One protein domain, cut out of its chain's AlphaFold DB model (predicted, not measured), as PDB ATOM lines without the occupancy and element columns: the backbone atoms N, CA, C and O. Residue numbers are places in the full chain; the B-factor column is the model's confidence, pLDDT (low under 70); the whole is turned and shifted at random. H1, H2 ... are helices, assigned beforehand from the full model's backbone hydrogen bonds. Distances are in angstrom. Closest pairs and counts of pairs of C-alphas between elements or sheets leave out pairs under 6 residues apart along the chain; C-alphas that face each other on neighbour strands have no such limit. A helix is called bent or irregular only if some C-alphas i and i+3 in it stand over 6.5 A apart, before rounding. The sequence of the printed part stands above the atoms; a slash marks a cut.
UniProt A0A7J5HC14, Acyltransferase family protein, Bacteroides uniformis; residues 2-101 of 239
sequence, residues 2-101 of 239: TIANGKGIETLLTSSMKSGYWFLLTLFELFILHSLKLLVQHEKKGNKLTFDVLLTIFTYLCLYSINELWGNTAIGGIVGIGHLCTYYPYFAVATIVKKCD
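What this domain is: This is residues 2 to 101 of the 239 residues of the protein "Acyltransferase family protein" of Bacteroides uniformis (UniProt A0A7J5HC14). Three long helices make the body: H3 and H5 lie side by side and run opposite ways, and H2 crosses H5 steeply, with its first part on the first half of H5. At one end of this elongated body sit two short helices, H4 between the end of H3 and the beginning of H5, and H1 packed on H4; H1 and residues 2 to 8 before it lengthen the whole at that end. At the other end, the loop from H2 to H3 sticks out. The printed part has 100 residues with five named helices, H1 to H5 in order along the chain, and no named strand; its class is all helix. It is loose, with a radius of gyration of the C-alphas of 16.0 A, and spans 55 by 27 by 21 A.

How they stand to each other: The longest helix, H3, residues 48 to 70, touches H5, residues 81 to 99, at a shallow tilt of 8 degrees, opposite ways; their closest C-alphas, of Leu 63 and Cys 85, are 5.5 A apart. H5 has a kink of 39 degrees near residue 88 and is irregular: C-alphas 86 and 89 are 7.1 A apart. H2, residues 22 to 42, touches H5 at a steep tilt of 50 degrees, the same way; H2 touches with residues 22 to 30 alone and H5 with residues 83 to 91 alone, and the closest C-alphas, those of Thr 26 and Leu 84, are 5.5 A apart. H2 and H3 are close but not clearly touching, with the C-alphas of Gln 41 and Lys 48 closest at 7.4 A. H4, residues 74 to 79, is close to H3 but not clearly touching it, the closest C-alphas being those of Trp 70 and Gly 76, 5.1 A. H1, residues 9 to 14, touches H4 about perpendicular at 86 degrees, with the C-alphas of Thr 14 and Ile 78 closest at 4.8 A. H1 is apart from H2, H3 and H5. Every O i to N i+4 pair is within hydrogen-bond range in H1, H2, H3 and H4; in H5 it is 13 of 15.

Where its parts are: H3 is 32.0 A long from C-alpha 48 at (21.964, -40.165, 59.024) to C-alpha 70. H2 measures 30.6 A from C-alpha 22 to C-alpha 42. H5 measures 25.7 A and ends with C-alpha 99 at (19.795, -49.914, 58.233). H1, from C-alpha 9 at (8.943, -54.747, 20.032) to C-alpha 14, and H4, from C-alpha 74 to C-alpha 79, are each six residues.

The domain as a whole: The two C-alphas farthest apart, those of Gly 6 and Gly 46, are 55.5 A apart. Residues 42 to 48, of which 42 belongs to H2 and 48 to H3, stand free. The printed part has no cut and no long link. The mean pLDDT of the printed part is 82.1; it is under 70 at residues 2 to 11 and 43 to 46.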
ATOM      1  N   THR A   2       8.444 -59.622  15.162       33.25
ATOM      2  CA  THR A   2       7.351 -59.960  16.086       33.25
ATOM      3  C   THR A   2       7.873 -60.950  17.117       33.25
ATOM      4  O   THR A   2       8.417 -61.986  16.743       33.25
ATOM      5  N   ILE A   3       7.727 -60.643  18.405       48.28
ATOM      6  CA  ILE A   3       8.098 -61.561  19.486       48.28
ATOM      7  C   ILE A   3       6.796 -61.981  20.154       48.28
ATOM      8  O   ILE A   3       6.241 -61.205  20.919       48.28
ATOM      9  N   ALA A   4       6.341 -63.189  19.805       44.84
ATOM     10  CA  ALA A   4       5.202 -63.933  20.348       44.84
ATOM     11  C   ALA A   4       3.838 -63.197  20.445       44.84
ATOM     12  O   ALA A   4       3.711 -62.059  20.887       44.84
ATOM     13  N   ASN A   5       2.761 -63.871  20.029       46.31
ATOM     14  CA  ASN A   5       1.385 -63.338  20.010       46.31
ATOM     15  C   ASN A   5       1.169 -62.067  19.159       46.31
ATOM     16  O   ASN A   5       0.321 -61.239  19.484       46.31
ATOM     17  N   GLY A   6       1.926 -61.891  18.069       49.94
ATOM     18  CA  GLY A   6       1.692 -60.812  17.093       49.94
ATOM     19  C   GLY A   6       2.004 -59.394  17.589       49.94
ATOM     20  O   GLY A   6       1.729 -58.426  16.886       49.94
ATOM     21  N   LYS A   7       2.599 -59.253  18.778       56.88
ATOM     22  CA  LYS A   7       2.951 -57.962  19.377       56.88
ATOM     23  C   LYS A   7       4.356 -57.523  18.943       56.88
ATOM     24  O   LYS A   7       5.310 -58.303  18.954       56.88
ATOM     25  N   GLY A   8       4.476 -56.274  18.489       64.38
ATOM     26  CA  GLY A   8       5.748 -55.683  18.062       64.38
ATOM     27  C   GLY A   8       6.643 -55.310  19.249       64.38
ATOM     28  O   GLY A   8       6.147 -55.075  20.350       64.38
ATOM     29  N   ILE A   9       7.955 -55.194  19.022       66.12
ATOM     30  CA  ILE A   9       8.943 -54.747  20.032       66.12
ATOM     31  C   ILE A   9       8.521 -53.422  20.692       66.12
ATOM     32  O   ILE A   9       8.703 -53.235  21.892       66.12
ATOM     33  N   GLU A  10       7.875 -52.531  19.944       66.69
ATOM     34  CA  GLU A  10       7.349 -51.268  20.469       66.69
ATOM     35  C   GLU A  10       6.342 -51.481  21.604       66.69
ATOM     36  O   GLU A  10       6.418 -50.808  22.628       66.69
ATOM     37  N   THR A  11       5.445 -52.463  21.480       68.50
ATOM     38  CA  THR A  11       4.464 -52.777  22.530       68.50
ATOM     39  C   THR A  11       5.100 -53.427  23.757       68.50
ATOM     40  O   THR A  11       4.596 -53.245  24.861       68.50
ATOM     41  N   LEU A  12       6.230 -54.124  23.598       71.12
ATOM     42  CA  LEU A  12       7.017 -54.631  24.726       71.12
ATOM     43  C   LEU A  12       7.632 -53.478  25.532       71.12
ATOM     44  O   LEU A  12       7.635 -53.516  26.759       71.12
ATOM     45  N   LEU A  13       8.142 -52.454  24.845       70.50
ATOM     46  CA  LEU A  13       8.834 -51.332  25.476       70.50
ATOM     47  C   LEU A  13       7.866 -50.313  26.084       70.50
ATOM     48  O   LEU A  13       8.089 -49.860  27.204       70.50
ATOM     49  N   THR A  14       6.791 -49.978  25.370       73.38
ATOM     50  CA  THR A  14       5.842 -48.913  25.741       73.38
ATOM     51  C   THR A  14       4.724 -49.367  26.673       73.38
ATOM     52  O   THR A  14       4.142 -48.539  27.371       73.38
ATOM     53  N   SER A  15       4.415 -50.664  26.727       76.75
ATOM     54  CA  SER A  15       3.434 -51.186  27.683       76.75
ATOM     55  C   SER A  15       3.992 -51.136  29.106       76.75
ATOM     56  O   SER A  15       5.115 -51.585  29.337       76.75
ATOM     57  N   SER A  16       3.187 -50.690  30.079       70.69
ATOM     58  CA  SER A  16       3.600 -50.697  31.495       70.69
ATOM     59  C   SER A  16       3.960 -52.105  31.982       70.69
ATOM     60  O   SER A  16       4.885 -52.261  32.770       70.69
ATOM     61  N   MET A  17       3.275 -53.132  31.468       76.19
ATOM     62  CA  MET A  17       3.450 -54.516  31.910       76.19
ATOM     63  C   MET A  17       4.656 -55.208  31.270       76.19
ATOM     64  O   MET A  17       5.057 -56.262  31.755       76.19
ATOM     65  N   LYS A  18       5.233 -54.657  30.192       78.56
ATOM     66  CA  LYS A  18       6.439 -55.176  29.507       78.56
ATOM     67  C   LYS A  18       6.422 -56.691  29.284       78.56
ATOM     68  O   LYS A  18       7.404 -57.383  29.545       78.56
ATOM     69  N   SER A  19       5.268 -57.222  28.876       72.81
ATOM     70  CA  SER A  19       5.018 -58.666  28.717       72.81
ATOM     71  C   SER A  19       5.390 -59.520  29.939       72.81
ATOM     72  O   SER A  19       5.793 -60.669  29.792       72.81
ATOM     73  N   GLY A  20       5.266 -58.955  31.141       74.06
ATOM     74  CA  GLY A  20       5.591 -59.602  32.407       74.06
ATOM     75  C   GLY A  20       6.883 -59.125  33.059       74.06
ATOM     76  O   GLY A  20       6.994 -59.229  34.276       74.06
ATOM     77  N   TYR A  21       7.818 -58.533  32.304       82.19
ATOM     78  CA  TYR A  21       9.169 -58.171  32.769       82.19
ATOM     79  C   TYR A  21       9.267 -56.837  33.533       82.19
ATOM     80  O   TYR A  21      10.361 -56.391  33.883       82.19
ATOM     81  N   TRP A  22       8.136 -56.185  33.807       86.25
ATOM     82  CA  TRP A  22       8.082 -54.884  34.479       86.25
ATOM     83  C   TRP A  22       8.744 -54.879  35.869       86.25
ATOM     84  O   TRP A  22       9.315 -53.863  36.269       86.25
ATOM     85  N   PHE A  23       8.721 -56.009  36.590       86.44
ATOM     86  CA  PHE A  23       9.317 -56.110  37.924       86.44
ATOM     87  C   PHE A  23      10.847 -56.049  37.867       86.44
ATOM     88  O   PHE A  23      11.445 -55.382  38.708       86.44
ATOM     89  N   LEU A  24      11.487 -56.658  36.859       87.75
ATOM     90  CA  LEU A  24      12.948 -56.600  36.712       87.75
ATOM     91  C   LEU A  24      13.434 -55.165  36.485       87.75
ATOM     92  O   LEU A  24      14.404 -54.743  37.113       87.75
ATOM     93  N   LEU A  25      12.738 -54.415  35.624       88.62
ATOM     94  CA  LEU A  25      13.058 -53.010  35.380       88.62
ATOM     95  C   LEU A  25      12.860 -52.178  36.648       88.62
ATOM     96  O   LEU A  25      13.787 -51.503  37.079       88.62
ATOM     97  N   THR A  26      11.692 -52.299  37.285       90.88
ATOM     98  CA  THR A  26      11.392 -51.576  38.531       90.88
ATOM     99  C   THR A  26      12.445 -51.860  39.603       90.88
ATOM    100  O   THR A  26      12.919 -50.950  40.277       90.88
ATOM    101  N   LEU A  27      12.845 -53.126  39.766       89.75
ATOM    102  CA  LEU A  27      13.855 -53.518  40.743       89.75
ATOM    103  C   LEU A  27      15.213 -52.874  40.433       89.75
ATOM    104  O   LEU A  27      15.856 -52.340  41.334       89.75
ATOM    105  N   PHE A  28      15.632 -52.892  39.167       91.25
ATOM    106  CA  PHE A  28      16.856 -52.233  38.718       91.25
ATOM    107  C   PHE A  28      16.839 -50.723  39.005       91.25
ATOM    108  O   PHE A  28      17.796 -50.188  39.566       91.25
ATOM    109  N   GLU A  29      15.732 -50.042  38.711       92.38
ATOM    110  CA  GLU A  29      15.556 -48.613  38.994       92.38
ATOM    111  C   GLU A  29      15.597 -48.302  40.495       92.38
ATOM    112  O   GLU A  29      16.266 -47.356  40.919       92.38
ATOM    113  N   LEU A  30      14.950 -49.127  41.325       93.44
ATOM    114  CA  LEU A  30      15.014 -49.009  42.784       93.44
ATOM    115  C   LEU A  30      16.451 -49.150  43.303       93.44
ATOM    116  O   LEU A  30      16.864 -48.385  44.178       93.44
ATOM    117  N   PHE A  31      17.238 -50.075  42.744       91.31
ATOM    118  CA  PHE A  31      18.656 -50.220  43.083       91.31
ATOM    119  C   PHE A  31      19.488 -48.999  42.677       91.31
ATOM    120  O   PHE A  31      20.354 -48.578  43.451       91.31
ATOM    121  N   ILE A  32      19.220 -48.393  41.515       92.25
ATOM    122  CA  ILE A  32      19.869 -47.138  41.108       92.25
ATOM    123  C   ILE A  32      19.534 -46.027  42.105       92.25
ATOM    124  O   ILE A  32      20.446 -45.391  42.632       92.25
ATOM    125  N   LEU A  33      18.250 -45.821  42.420       91.94
ATOM    126  CA  LEU A  33      17.819 -44.800  43.380       91.94
ATOM    127  C   LEU A  33      18.454 -45.007  44.758       91.94
ATOM    128  O   LEU A  33      18.894 -44.049  45.396       91.94
ATOM    129  N   HIS A  34      18.543 -46.257  45.214       90.81
ATOM    130  CA  HIS A  34      19.216 -46.594  46.463       90.81
ATOM    131  C   HIS A  34      20.708 -46.253  46.427       90.81
ATOM    132  O   HIS A  34      21.225 -45.644  47.361       90.81
ATOM    133  N   SER A  35      21.389 -46.604  45.336       88.19
ATOM    134  CA  SER A  35      22.819 -46.339  45.156       88.19
ATOM    135  C   SER A  35      23.107 -44.836  45.119       88.19
ATOM    136  O   SER A  35      24.013 -44.365  45.804       88.19
ATOM    137  N   LEU A  36      22.282 -44.058  44.409       88.44
ATOM    138  CA  LEU A  36      22.350 -42.594  44.404       88.44
ATOM    139  C   LEU A  36      22.139 -42.016  45.808       88.44
ATOM    140  O   LEU A  36      22.894 -41.147  46.243       88.44
ATOM    141  N   LYS A  37      21.157 -42.536  46.555       86.88
ATOM    142  CA  LYS A  37      20.924 -42.150  47.953       86.88
ATOM    143  C   LYS A  37      22.157 -42.409  48.828       86.88
ATOM    144  O   LYS A  37      22.496 -41.550  49.640       86.88
ATOM    145  N   LEU A  38      22.846 -43.538  48.657       85.00
ATOM    146  CA  LEU A  38      24.079 -43.841  49.394       85.00
ATOM    147  C   LEU A  38      25.232 -42.890  49.036       85.00
ATOM    148  O   LEU A  38      25.949 -42.456  49.937       85.00
ATOM    149  N   LEU A  39      25.377 -42.506  47.762       85.19
ATOM    150  CA  LEU A  39      26.378 -41.520  47.332       85.19
ATOM    151  C   LEU A  39      26.146 -40.153  47.991       85.19
ATOM    152  O   LEU A  39      27.067 -39.577  48.561       85.19
ATOM    153  N   VAL A  40      24.902 -39.667  48.002       84.00
ATOM    154  CA  VAL A  40      24.548 -38.393  48.658       84.00
ATOM    155  C   VAL A  40      24.790 -38.449  50.173       84.00
ATOM    156  O   VAL A  40      25.142 -37.443  50.791       84.00
ATOM    157  N   GLN A  41      24.615 -39.619  50.794       77.75
ATOM    158  CA  GLN A  41      24.885 -39.811  52.222       77.75
ATOM    159  C   GLN A  41      26.372 -39.823  52.564       77.75
ATOM    160  O   GLN A  41      26.724 -39.378  53.657       77.75
ATOM    161  N   HIS A  42      27.228 -40.340  51.678       74.38
ATOM    162  CA  HIS A  42      28.673 -40.395  51.905       74.38
ATOM    163  C   HIS A  42      29.250 -38.998  52.189       74.38
ATOM    164  O   HIS A  42      30.078 -38.830  53.082       74.38
ATOM    165  N   GLU A  43      28.717 -37.985  51.510       69.38
ATOM    166  CA  GLU A  43      29.132 -36.587  51.638       69.38
ATOM    167  C   GLU A  43      28.659 -35.905  52.938       69.38
ATOM    168  O   GLU A  43      29.144 -34.826  53.287       69.38
ATOM    169  N   LYS A  44      27.721 -36.493  53.701       68.81
ATOM    170  CA  LYS A  44      27.139 -35.844  54.891       68.81
ATOM    171  C   LYS A  44      27.652 -36.399  56.222       68.81
ATOM    172  O   LYS A  44      27.393 -37.541  56.601       68.81
ATOM    173  N   LYS A  45      28.248 -35.510  57.028       54.56
ATOM    174  CA  LYS A  45      28.478 -35.693  58.473       54.56
ATOM    175  C   LYS A  45      27.279 -35.143  59.260       54.56
ATOM    176  O   LYS A  45      27.138 -33.937  59.406       54.56
ATOM    177  N   GLY A  46      26.388 -36.009  59.744       64.38
ATOM    178  CA  GLY A  46      25.216 -35.612  60.536       64.38
ATOM    179  C   GLY A  46      24.325 -36.796  60.918       64.38
ATOM    180  O   GLY A  46      24.699 -37.948  60.689       64.38
ATOM    181  N   ASN A  47      23.142 -36.524  61.488       70.12
ATOM    182  CA  ASN A  47      22.172 -37.567  61.840       70.12
ATOM    183  C   ASN A  47      21.632 -38.253  60.571       70.12
ATOM    184  O   ASN A  47      20.735 -37.747  59.890       70.12
ATOM    185  N   LYS A  48      22.210 -39.418  60.261       77.19
ATOM    186  CA  LYS A  48      21.964 -40.165  59.024       77.19
ATOM    187  C   LYS A  48      20.519 -40.655  58.907       77.19
ATOM    188  O   LYS A  48      20.047 -40.811  57.793       77.19
ATOM    189  N   LEU A  49      19.800 -40.889  60.009       81.50
ATOM    190  CA  LEU A  49      18.445 -41.449  59.940       81.50
ATOM    191  C   LEU A  49      17.396 -40.403  59.544       81.50
ATOM    192  O   LEU A  49      16.602 -40.636  58.639       81.50
ATOM    193  N   THR A  50      17.407 -39.230  60.182       83.06
ATOM    194  CA  THR A  50      16.458 -38.150  59.857       83.06
ATOM    195  C   THR A  50      16.633 -37.683  58.417       83.06
ATOM    196  O   THR A  50      15.652 -37.500  57.700       83.06
ATOM    197  N   PHE A  51      17.886 -37.547  57.969       85.12
ATOM    198  CA  PHE A  51      18.180 -37.213  56.580       85.12
ATOM    199  C   PHE A  51      17.663 -38.287  55.613       85.12
ATOM    200  O   PHE A  51      17.078 -37.946  54.591       85.12
ATOM    201  N   ASP A  52      17.801 -39.569  55.956       85.62
ATOM    202  CA  ASP A  52      17.300 -40.669  55.133       85.62
ATOM    203  C   ASP A  52      15.791 -40.662  54.969       85.62
ATOM    204  O   ASP A  52      15.313 -40.922  53.866       85.62
ATOM    205  N   VAL A  53      15.058 -40.392  56.050       89.25
ATOM    206  CA  VAL A  53      13.596 -40.307  56.023       89.25
ATOM    207  C   VAL A  53      13.161 -39.115  55.176       89.25
ATOM    208  O   VAL A  53      12.339 -39.281  54.277       89.25
ATOM    209  N   LEU A  54      13.758 -37.938  55.390       90.12
ATOM    210  CA  LEU A  54      13.461 -36.742  54.595       90.12
ATOM    211  C   LEU A  54      13.771 -36.950  53.109       90.12
ATOM    212  O   LEU A  54      12.958 -36.602  52.259       90.12
ATOM    213  N   LEU A  55      14.913 -37.565  52.792       89.88
ATOM    214  CA  LEU A  55      15.310 -37.858  51.418       89.88
ATOM    215  C   LEU A  55      14.372 -38.882  50.765       89.88
ATOM    216  O   LEU A  55      14.032 -38.730  49.594       89.88
ATOM    217  N   THR A  56      13.922 -39.896  51.509       91.31
ATOM    218  CA  THR A  56      12.909 -40.849  51.034       91.31
ATOM    219  C   THR A  56      11.591 -40.142  50.718       91.31
ATOM    220  O   THR A  56      11.032 -40.358  49.646       91.31
ATOM    221  N   ILE A  57      11.103 -39.280  51.617       92.31
ATOM    222  CA  ILE A  57       9.857 -38.526  51.409       92.31
ATOM    223  C   ILE A  57       9.991 -37.623  50.182       92.31
ATOM    224  O   ILE A  57       9.128 -37.645  49.310       92.31
ATOM    225  N   PHE A  58      11.096 -36.882  50.073       92.62
ATOM    226  CA  PHE A  58      11.371 -36.022  48.925       92.62
ATOM    227  C   PHE A  58      11.400 -36.810  47.609       92.62
ATOM    228  O   PHE A  58      10.726 -36.439  46.653       92.62
ATOM    229  N   THR A  59      12.114 -37.939  47.577       92.56
ATOM    230  CA  THR A  59      12.187 -38.801  46.388       92.56
ATOM    231  C   THR A  59      10.806 -39.326  46.002       92.56
ATOM    232  O   THR A  59      10.454 -39.301  44.826       92.56
ATOM    233  N   TYR A  60      10.000 -39.759  46.976       93.06
ATOM    234  CA  TYR A  60       8.637 -40.214  46.719       93.06
ATOM    235  C   TYR A  60       7.754 -39.102  46.140       93.06
ATOM    236  O   TYR A  60       7.041 -39.348  45.174       93.06
ATOM    237  N   LEU A  61       7.836 -37.877  46.672       93.62
ATOM    238  CA  LEU A  61       7.097 -36.732  46.131       93.62
ATOM    239  C   LEU A  61       7.509 -36.424  44.687       93.62
ATOM    240  O   LEU A  61       6.642 -36.237  43.839       93.62
ATOM    241  N   CYS A  62       8.810 -36.450  44.377       93.06
ATOM    242  CA  CYS A  62       9.284 -36.295  43.002       93.06
ATOM    243  C   CYS A  62       8.741 -37.396  42.082       93.06
ATOM    244  O   CYS A  62       8.234 -37.093  41.005       93.06
ATOM    245  N   LEU A  63       8.808 -38.664  42.504       93.12
ATOM    246  CA  LEU A  63       8.270 -39.789  41.732       93.12
ATOM    247  C   LEU A  63       6.762 -39.654  41.509       93.12
ATOM    248  O   LEU A  63       6.292 -39.909  40.403       93.12
ATOM    249  N   TYR A  64       6.023 -39.217  42.528       92.19
ATOM    250  CA  TYR A  64       4.588 -38.980  42.438       92.19
ATOM    251  C   TYR A  64       4.263 -37.885  41.417       92.19
ATOM    252  O   TYR A  64       3.459 -38.122  40.520       92.19
ATOM    253  N   SER A  65       4.942 -36.734  41.478       91.00
ATOM    254  CA  SER A  65       4.749 -35.647  40.509       91.00
ATOM    255  C   SER A  65       5.110 -36.063  39.080       91.00
ATOM    256  O   SER A  65       4.386 -35.744  38.142       91.00
ATOM    257  N   ILE A  66       6.203 -36.812  38.889       90.81
ATOM    258  CA  ILE A  66       6.577 -37.329  37.561       90.81
ATOM    259  C   ILE A  66       5.525 -38.329  37.065       90.81
ATOM    260  O   ILE A  66       5.158 -38.300  35.892       90.81
ATOM    261  N   ASN A  67       5.013 -39.197  37.939       91.31
ATOM    262  CA  ASN A  67       3.967 -40.150  37.585       91.31
ATOM    263  C   ASN A  67       2.648 -39.453  37.215       91.31
ATOM    264  O   ASN A  67       1.990 -39.868  36.267       91.31
ATOM    265  N   GLU A  68       2.273 -38.384  37.914       90.06
ATOM    266  CA  GLU A  68       1.079 -37.596  37.592       90.06
ATOM    267  C   GLU A  68       1.198 -36.918  36.219       90.06
ATOM    268  O   GLU A  68       0.261 -36.951  35.424       90.06
ATOM    269  N   LEU A  69       2.375 -36.369  35.904       88.50
ATOM    270  CA  LEU A  69       2.616 -35.697  34.629       88.50
ATOM    271  C   LEU A  69       2.751 -36.686  33.463       88.50
ATOM    272  O   LEU A  69       2.198 -36.457  32.387       88.50
ATOM    273  N   TRP A  70       3.537 -37.753  33.635       86.75
ATOM    274  CA  TRP A  70       4.013 -38.594  32.529       86.75
ATOM    275  C   TRP A  70       3.565 -40.055  32.609       86.75
ATOM    276  O   TRP A  70       3.790 -40.790  31.649       86.75
ATOM    277  N   GLY A  71       2.904 -40.497  33.681       82.00
ATOM    278  CA  GLY A  71       2.546 -41.907  33.900       82.00
ATOM    279  C   GLY A  71       1.667 -42.516  32.805       82.00
ATOM    280  O   GLY A  71       1.851 -43.677  32.452       82.00
ATOM    281  N   ASN A  72       0.784 -41.714  32.199       83.12
ATOM    282  CA  ASN A  72      -0.102 -42.144  31.108       83.12
ATOM    283  C   ASN A  72       0.505 -41.975  29.702       83.12
ATOM    284  O   ASN A  72      -0.170 -42.205  28.701       83.12
ATOM    285  N   THR A  73       1.765 -41.548  29.601       85.19
ATOM    286  CA  THR A  73       2.447 -41.350  28.314       85.19
ATOM    287  C   THR A  73       3.266 -42.581  27.924       85.19
ATOM    288  O   THR A  73       3.647 -43.387  28.773       85.19
ATOM    289  N   ALA A  74       3.623 -42.699  26.641       81.00
ATOM    290  CA  ALA A  74       4.540 -43.746  26.179       81.00
ATOM    291  C   ALA A  74       5.899 -43.691  26.904       81.00
ATOM    292  O   ALA A  74       6.485 -44.731  27.187       81.00
ATOM    293  N   ILE A  75       6.367 -42.489  27.261       81.12
ATOM    294  CA  ILE A  75       7.607 -42.280  28.019       81.12
ATOM    295  C   ILE A  75       7.464 -42.860  29.431       81.12
ATOM    296  O   ILE A  75       8.325 -43.619  29.874       81.12
ATOM    297  N   GLY A  76       6.347 -42.574  30.109       80.81
ATOM    298  CA  GLY A  76       6.033 -43.167  31.412       80.81
ATOM    299  C   GLY A  76       5.934 -44.690  31.361       80.81
ATOM    300  O   GLY A  76       6.419 -45.363  32.269       80.81
ATOM    301  N   GLY A  77       5.393 -45.235  30.268       81.94
ATOM    302  CA  GLY A  77       5.362 -46.672  29.998       81.94
ATOM    303  C   GLY A  77       6.750 -47.284  29.789       81.94
ATOM    304  O   GLY A  77       7.030 -48.344  30.347       81.94
ATOM    305  N   ILE A  78       7.648 -46.615  29.054       83.50
ATOM    306  CA  ILE A  78       9.030 -47.067  28.808       83.50
ATOM    307  C   ILE A  78       9.840 -47.116  30.099       83.50
ATOM    308  O   ILE A  78      10.460 -48.145  30.370       83.50
ATOM    309  N   VAL A  79       9.787 -46.048  30.893       84.44
ATOM    310  CA  VAL A  79      10.460 -45.985  32.197       84.44
ATOM    311  C   VAL A  79       9.788 -46.947  33.181       84.44
ATOM    312  O   VAL A  79      10.450 -47.646  33.922       84.44
ATOM    313  N   GLY A  80       8.462 -47.087  33.140       85.50
ATOM    314  CA  GLY A  80       7.732 -47.859  34.150       85.50
ATOM    315  C   GLY A  80       7.485 -47.055  35.430       85.50
ATOM    316  O   GLY A  80       7.332 -47.632  36.507       85.50
ATOM    317  N   ILE A  81       7.389 -45.723  35.308       88.00
ATOM    318  CA  ILE A  81       7.279 -44.785  36.436       88.00
ATOM    319  C   ILE A  81       6.119 -45.112  37.385       88.00
ATOM    320  O   ILE A  81       6.255 -44.950  38.596       88.00
ATOM    321  N   GLY A  82       5.004 -45.637  36.865       87.69
ATOM    322  CA  GLY A  82       3.861 -46.043  37.683       87.69
ATOM    323  C   GLY A  82       4.206 -47.170  38.657       87.69
ATOM    324  O   GLY A  82       3.877 -47.088  39.843       87.69
ATOM    325  N   HIS A  83       4.930 -48.194  38.195       89.44
ATOM    326  CA  HIS A  83       5.402 -49.273  39.063       89.44
ATOM    327  C   HIS A  83       6.470 -48.759  40.030       89.44
ATOM    328  O   HIS A  83       6.376 -49.022  41.227       89.44
ATOM    329  N   LEU A  84       7.417 -47.945  39.557       90.75
ATOM    330  CA  LEU A  84       8.446 -47.350  40.408       90.75
ATOM    331  C   LEU A  84       7.844 -46.527  41.557       90.75
ATOM    332  O   LEU A  84       8.178 -46.758  42.718       90.75
ATOM    333  N   CYS A  85       6.898 -45.634  41.259       90.25
ATOM    334  CA  CYS A  85       6.181 -44.834  42.254       90.25
ATOM    335  C   CYS A  85       5.396 -45.712  43.241       90.25
ATOM    336  O   CYS A  85       5.372 -45.429  44.438       90.25
ATOM    337  N   THR A  86       4.780 -46.792  42.754       89.44
ATOM    338  CA  THR A  86       3.992 -47.712  43.586       89.44
ATOM    339  C   THR A  86       4.877 -48.504  44.549       89.44
ATOM    340  O   THR A  86       4.532 -48.640  45.721       89.44
ATOM    341  N   TYR A  87       6.020 -49.024  44.086       91.06
ATOM    342  CA  TYR A  87       6.858 -49.941  44.867       91.06
ATOM    343  C   TYR A  87       7.962 -49.254  45.683       91.06
ATOM    344  O   TYR A  87       8.449 -49.833  46.658       91.06
ATOM    345  N   TYR A  88       8.320 -48.009  45.352       92.38
ATOM    346  CA  TYR A  88       9.347 -47.248  46.067       92.38
ATOM    347  C   TYR A  88       9.123 -47.154  47.588       92.38
ATOM    348  O   TYR A  88      10.077 -47.419  48.322       92.38
ATOM    349  N   PRO A  89       7.909 -46.863  48.109       90.62
ATOM    350  CA  PRO A  89       7.683 -46.807  49.553       90.62
ATOM    351  C   PRO A  89       8.016 -48.120  50.269       90.62
ATOM    352  O   PRO A  89       8.666 -48.100  51.312       90.62
ATOM    353  N   TYR A  90       7.631 -49.263  49.693       90.81
ATOM    354  CA  TYR A  90       7.901 -50.586  50.268       90.81
ATOM    355  C   TYR A  90       9.402 -50.859  50.346       90.81
ATOM    356  O   TYR A  90       9.919 -51.261  51.389       90.81
ATOM    357  N   PHE A  91      10.115 -50.575  49.253       91.69
ATOM    358  CA  PHE A  91      11.565 -50.709  49.197       91.69
ATOM    359  C   PHE A  91      12.251 -49.778  50.205       91.69
ATOM    360  O   PHE A  91      13.147 -50.193  50.940       91.69
ATOM    361  N   ALA A  92      11.799 -48.528  50.302       90.44
ATOM    362  CA  ALA A  92      12.370 -47.559  51.221       90.44
ATOM    363  C   ALA A  92      12.188 -47.971  52.691       90.44
ATOM    364  O   ALA A  92      13.162 -47.923  53.444       90.44
ATOM    365  N   VAL A  93      10.997 -48.440  53.089       88.94
ATOM    366  CA  VAL A  93      10.767 -48.980  54.441       88.94
ATOM    367  C   VAL A  93      11.712 -50.148  54.717       88.94
ATOM    368  O   VAL A  93      12.405 -50.131  55.733       88.94
ATOM    369  N   ALA A  94      11.822 -51.108  53.794       89.00
ATOM    370  CA  ALA A  94      12.719 -52.253  53.953       89.00
ATOM    371  C   ALA A  94      14.189 -51.828  54.136       89.00
ATOM    372  O   ALA A  94      14.884 -52.348  55.009       89.00
ATOM    373  N   THR A  95      14.665 -50.834  53.373       88.69
ATOM    374  CA  THR A  95      16.041 -50.323  53.527       88.69
ATOM    375  C   THR A  95      16.279 -49.630  54.866       88.69
ATOM    376  O   THR A  95      17.365 -49.762  55.426       88.69
ATOM    377  N   ILE A  96      15.282 -48.917  55.402       87.62
ATOM    378  CA  ILE A  96      15.382 -48.254  56.708       87.62
ATOM    379  C   ILE A  96      15.393 -49.295  57.830       87.62
ATOM    380  O   ILE A  96      16.264 -49.231  58.692       87.62
ATOM    381  N   VAL A  97      14.488 -50.279  57.788       88.19
ATOM    382  CA  VAL A  97      14.444 -51.385  58.764       88.19
ATOM    383  C   VAL A  97      15.789 -52.109  58.810       88.19
ATOM    384  O   VAL A  97      16.350 -52.285  59.891       88.19
ATOM    385  N   LYS A  98      16.350 -52.433  57.635       87.56
ATOM    386  CA  LYS A  98      17.668 -53.065  57.521       87.56
ATOM    387  C   LYS A  98      18.796 -52.174  58.051       87.56
ATOM    388  O   LYS A  98      19.698 -52.666  58.712       87.56
ATOM    389  N   LYS A  99      18.766 -50.867  57.774       85.38
ATOM    390  CA  LYS A  99      19.795 -49.914  58.233       85.38
ATOM    391  C   LYS A  99      19.788 -49.720  59.752       85.38
ATOM    392  O   LYS A  99      20.840 -49.450  60.323       85.38
ATOM    393  N   CYS A 100      18.623 -49.817  60.385       84.06
ATOM    394  CA  CYS A 100      18.480 -49.653  61.829       84.06
ATOM    395  C   CYS A 100      18.677 -50.960  62.618       84.06
ATOM    396  O   CYS A 100      18.576 -50.922  63.840       84.06
ATOM    397  N   ASP A 101      18.932 -52.086  61.944       85.25
ATOM    398  CA  ASP A 101      19.086 -53.409  62.568       85.25
ATOM    399  C   ASP A 101      17.850 -53.834  63.392       85.25
ATOM    400  O   ASP A 101      17.931 -54.392  64.486       85.25
TER     401      ASP A 101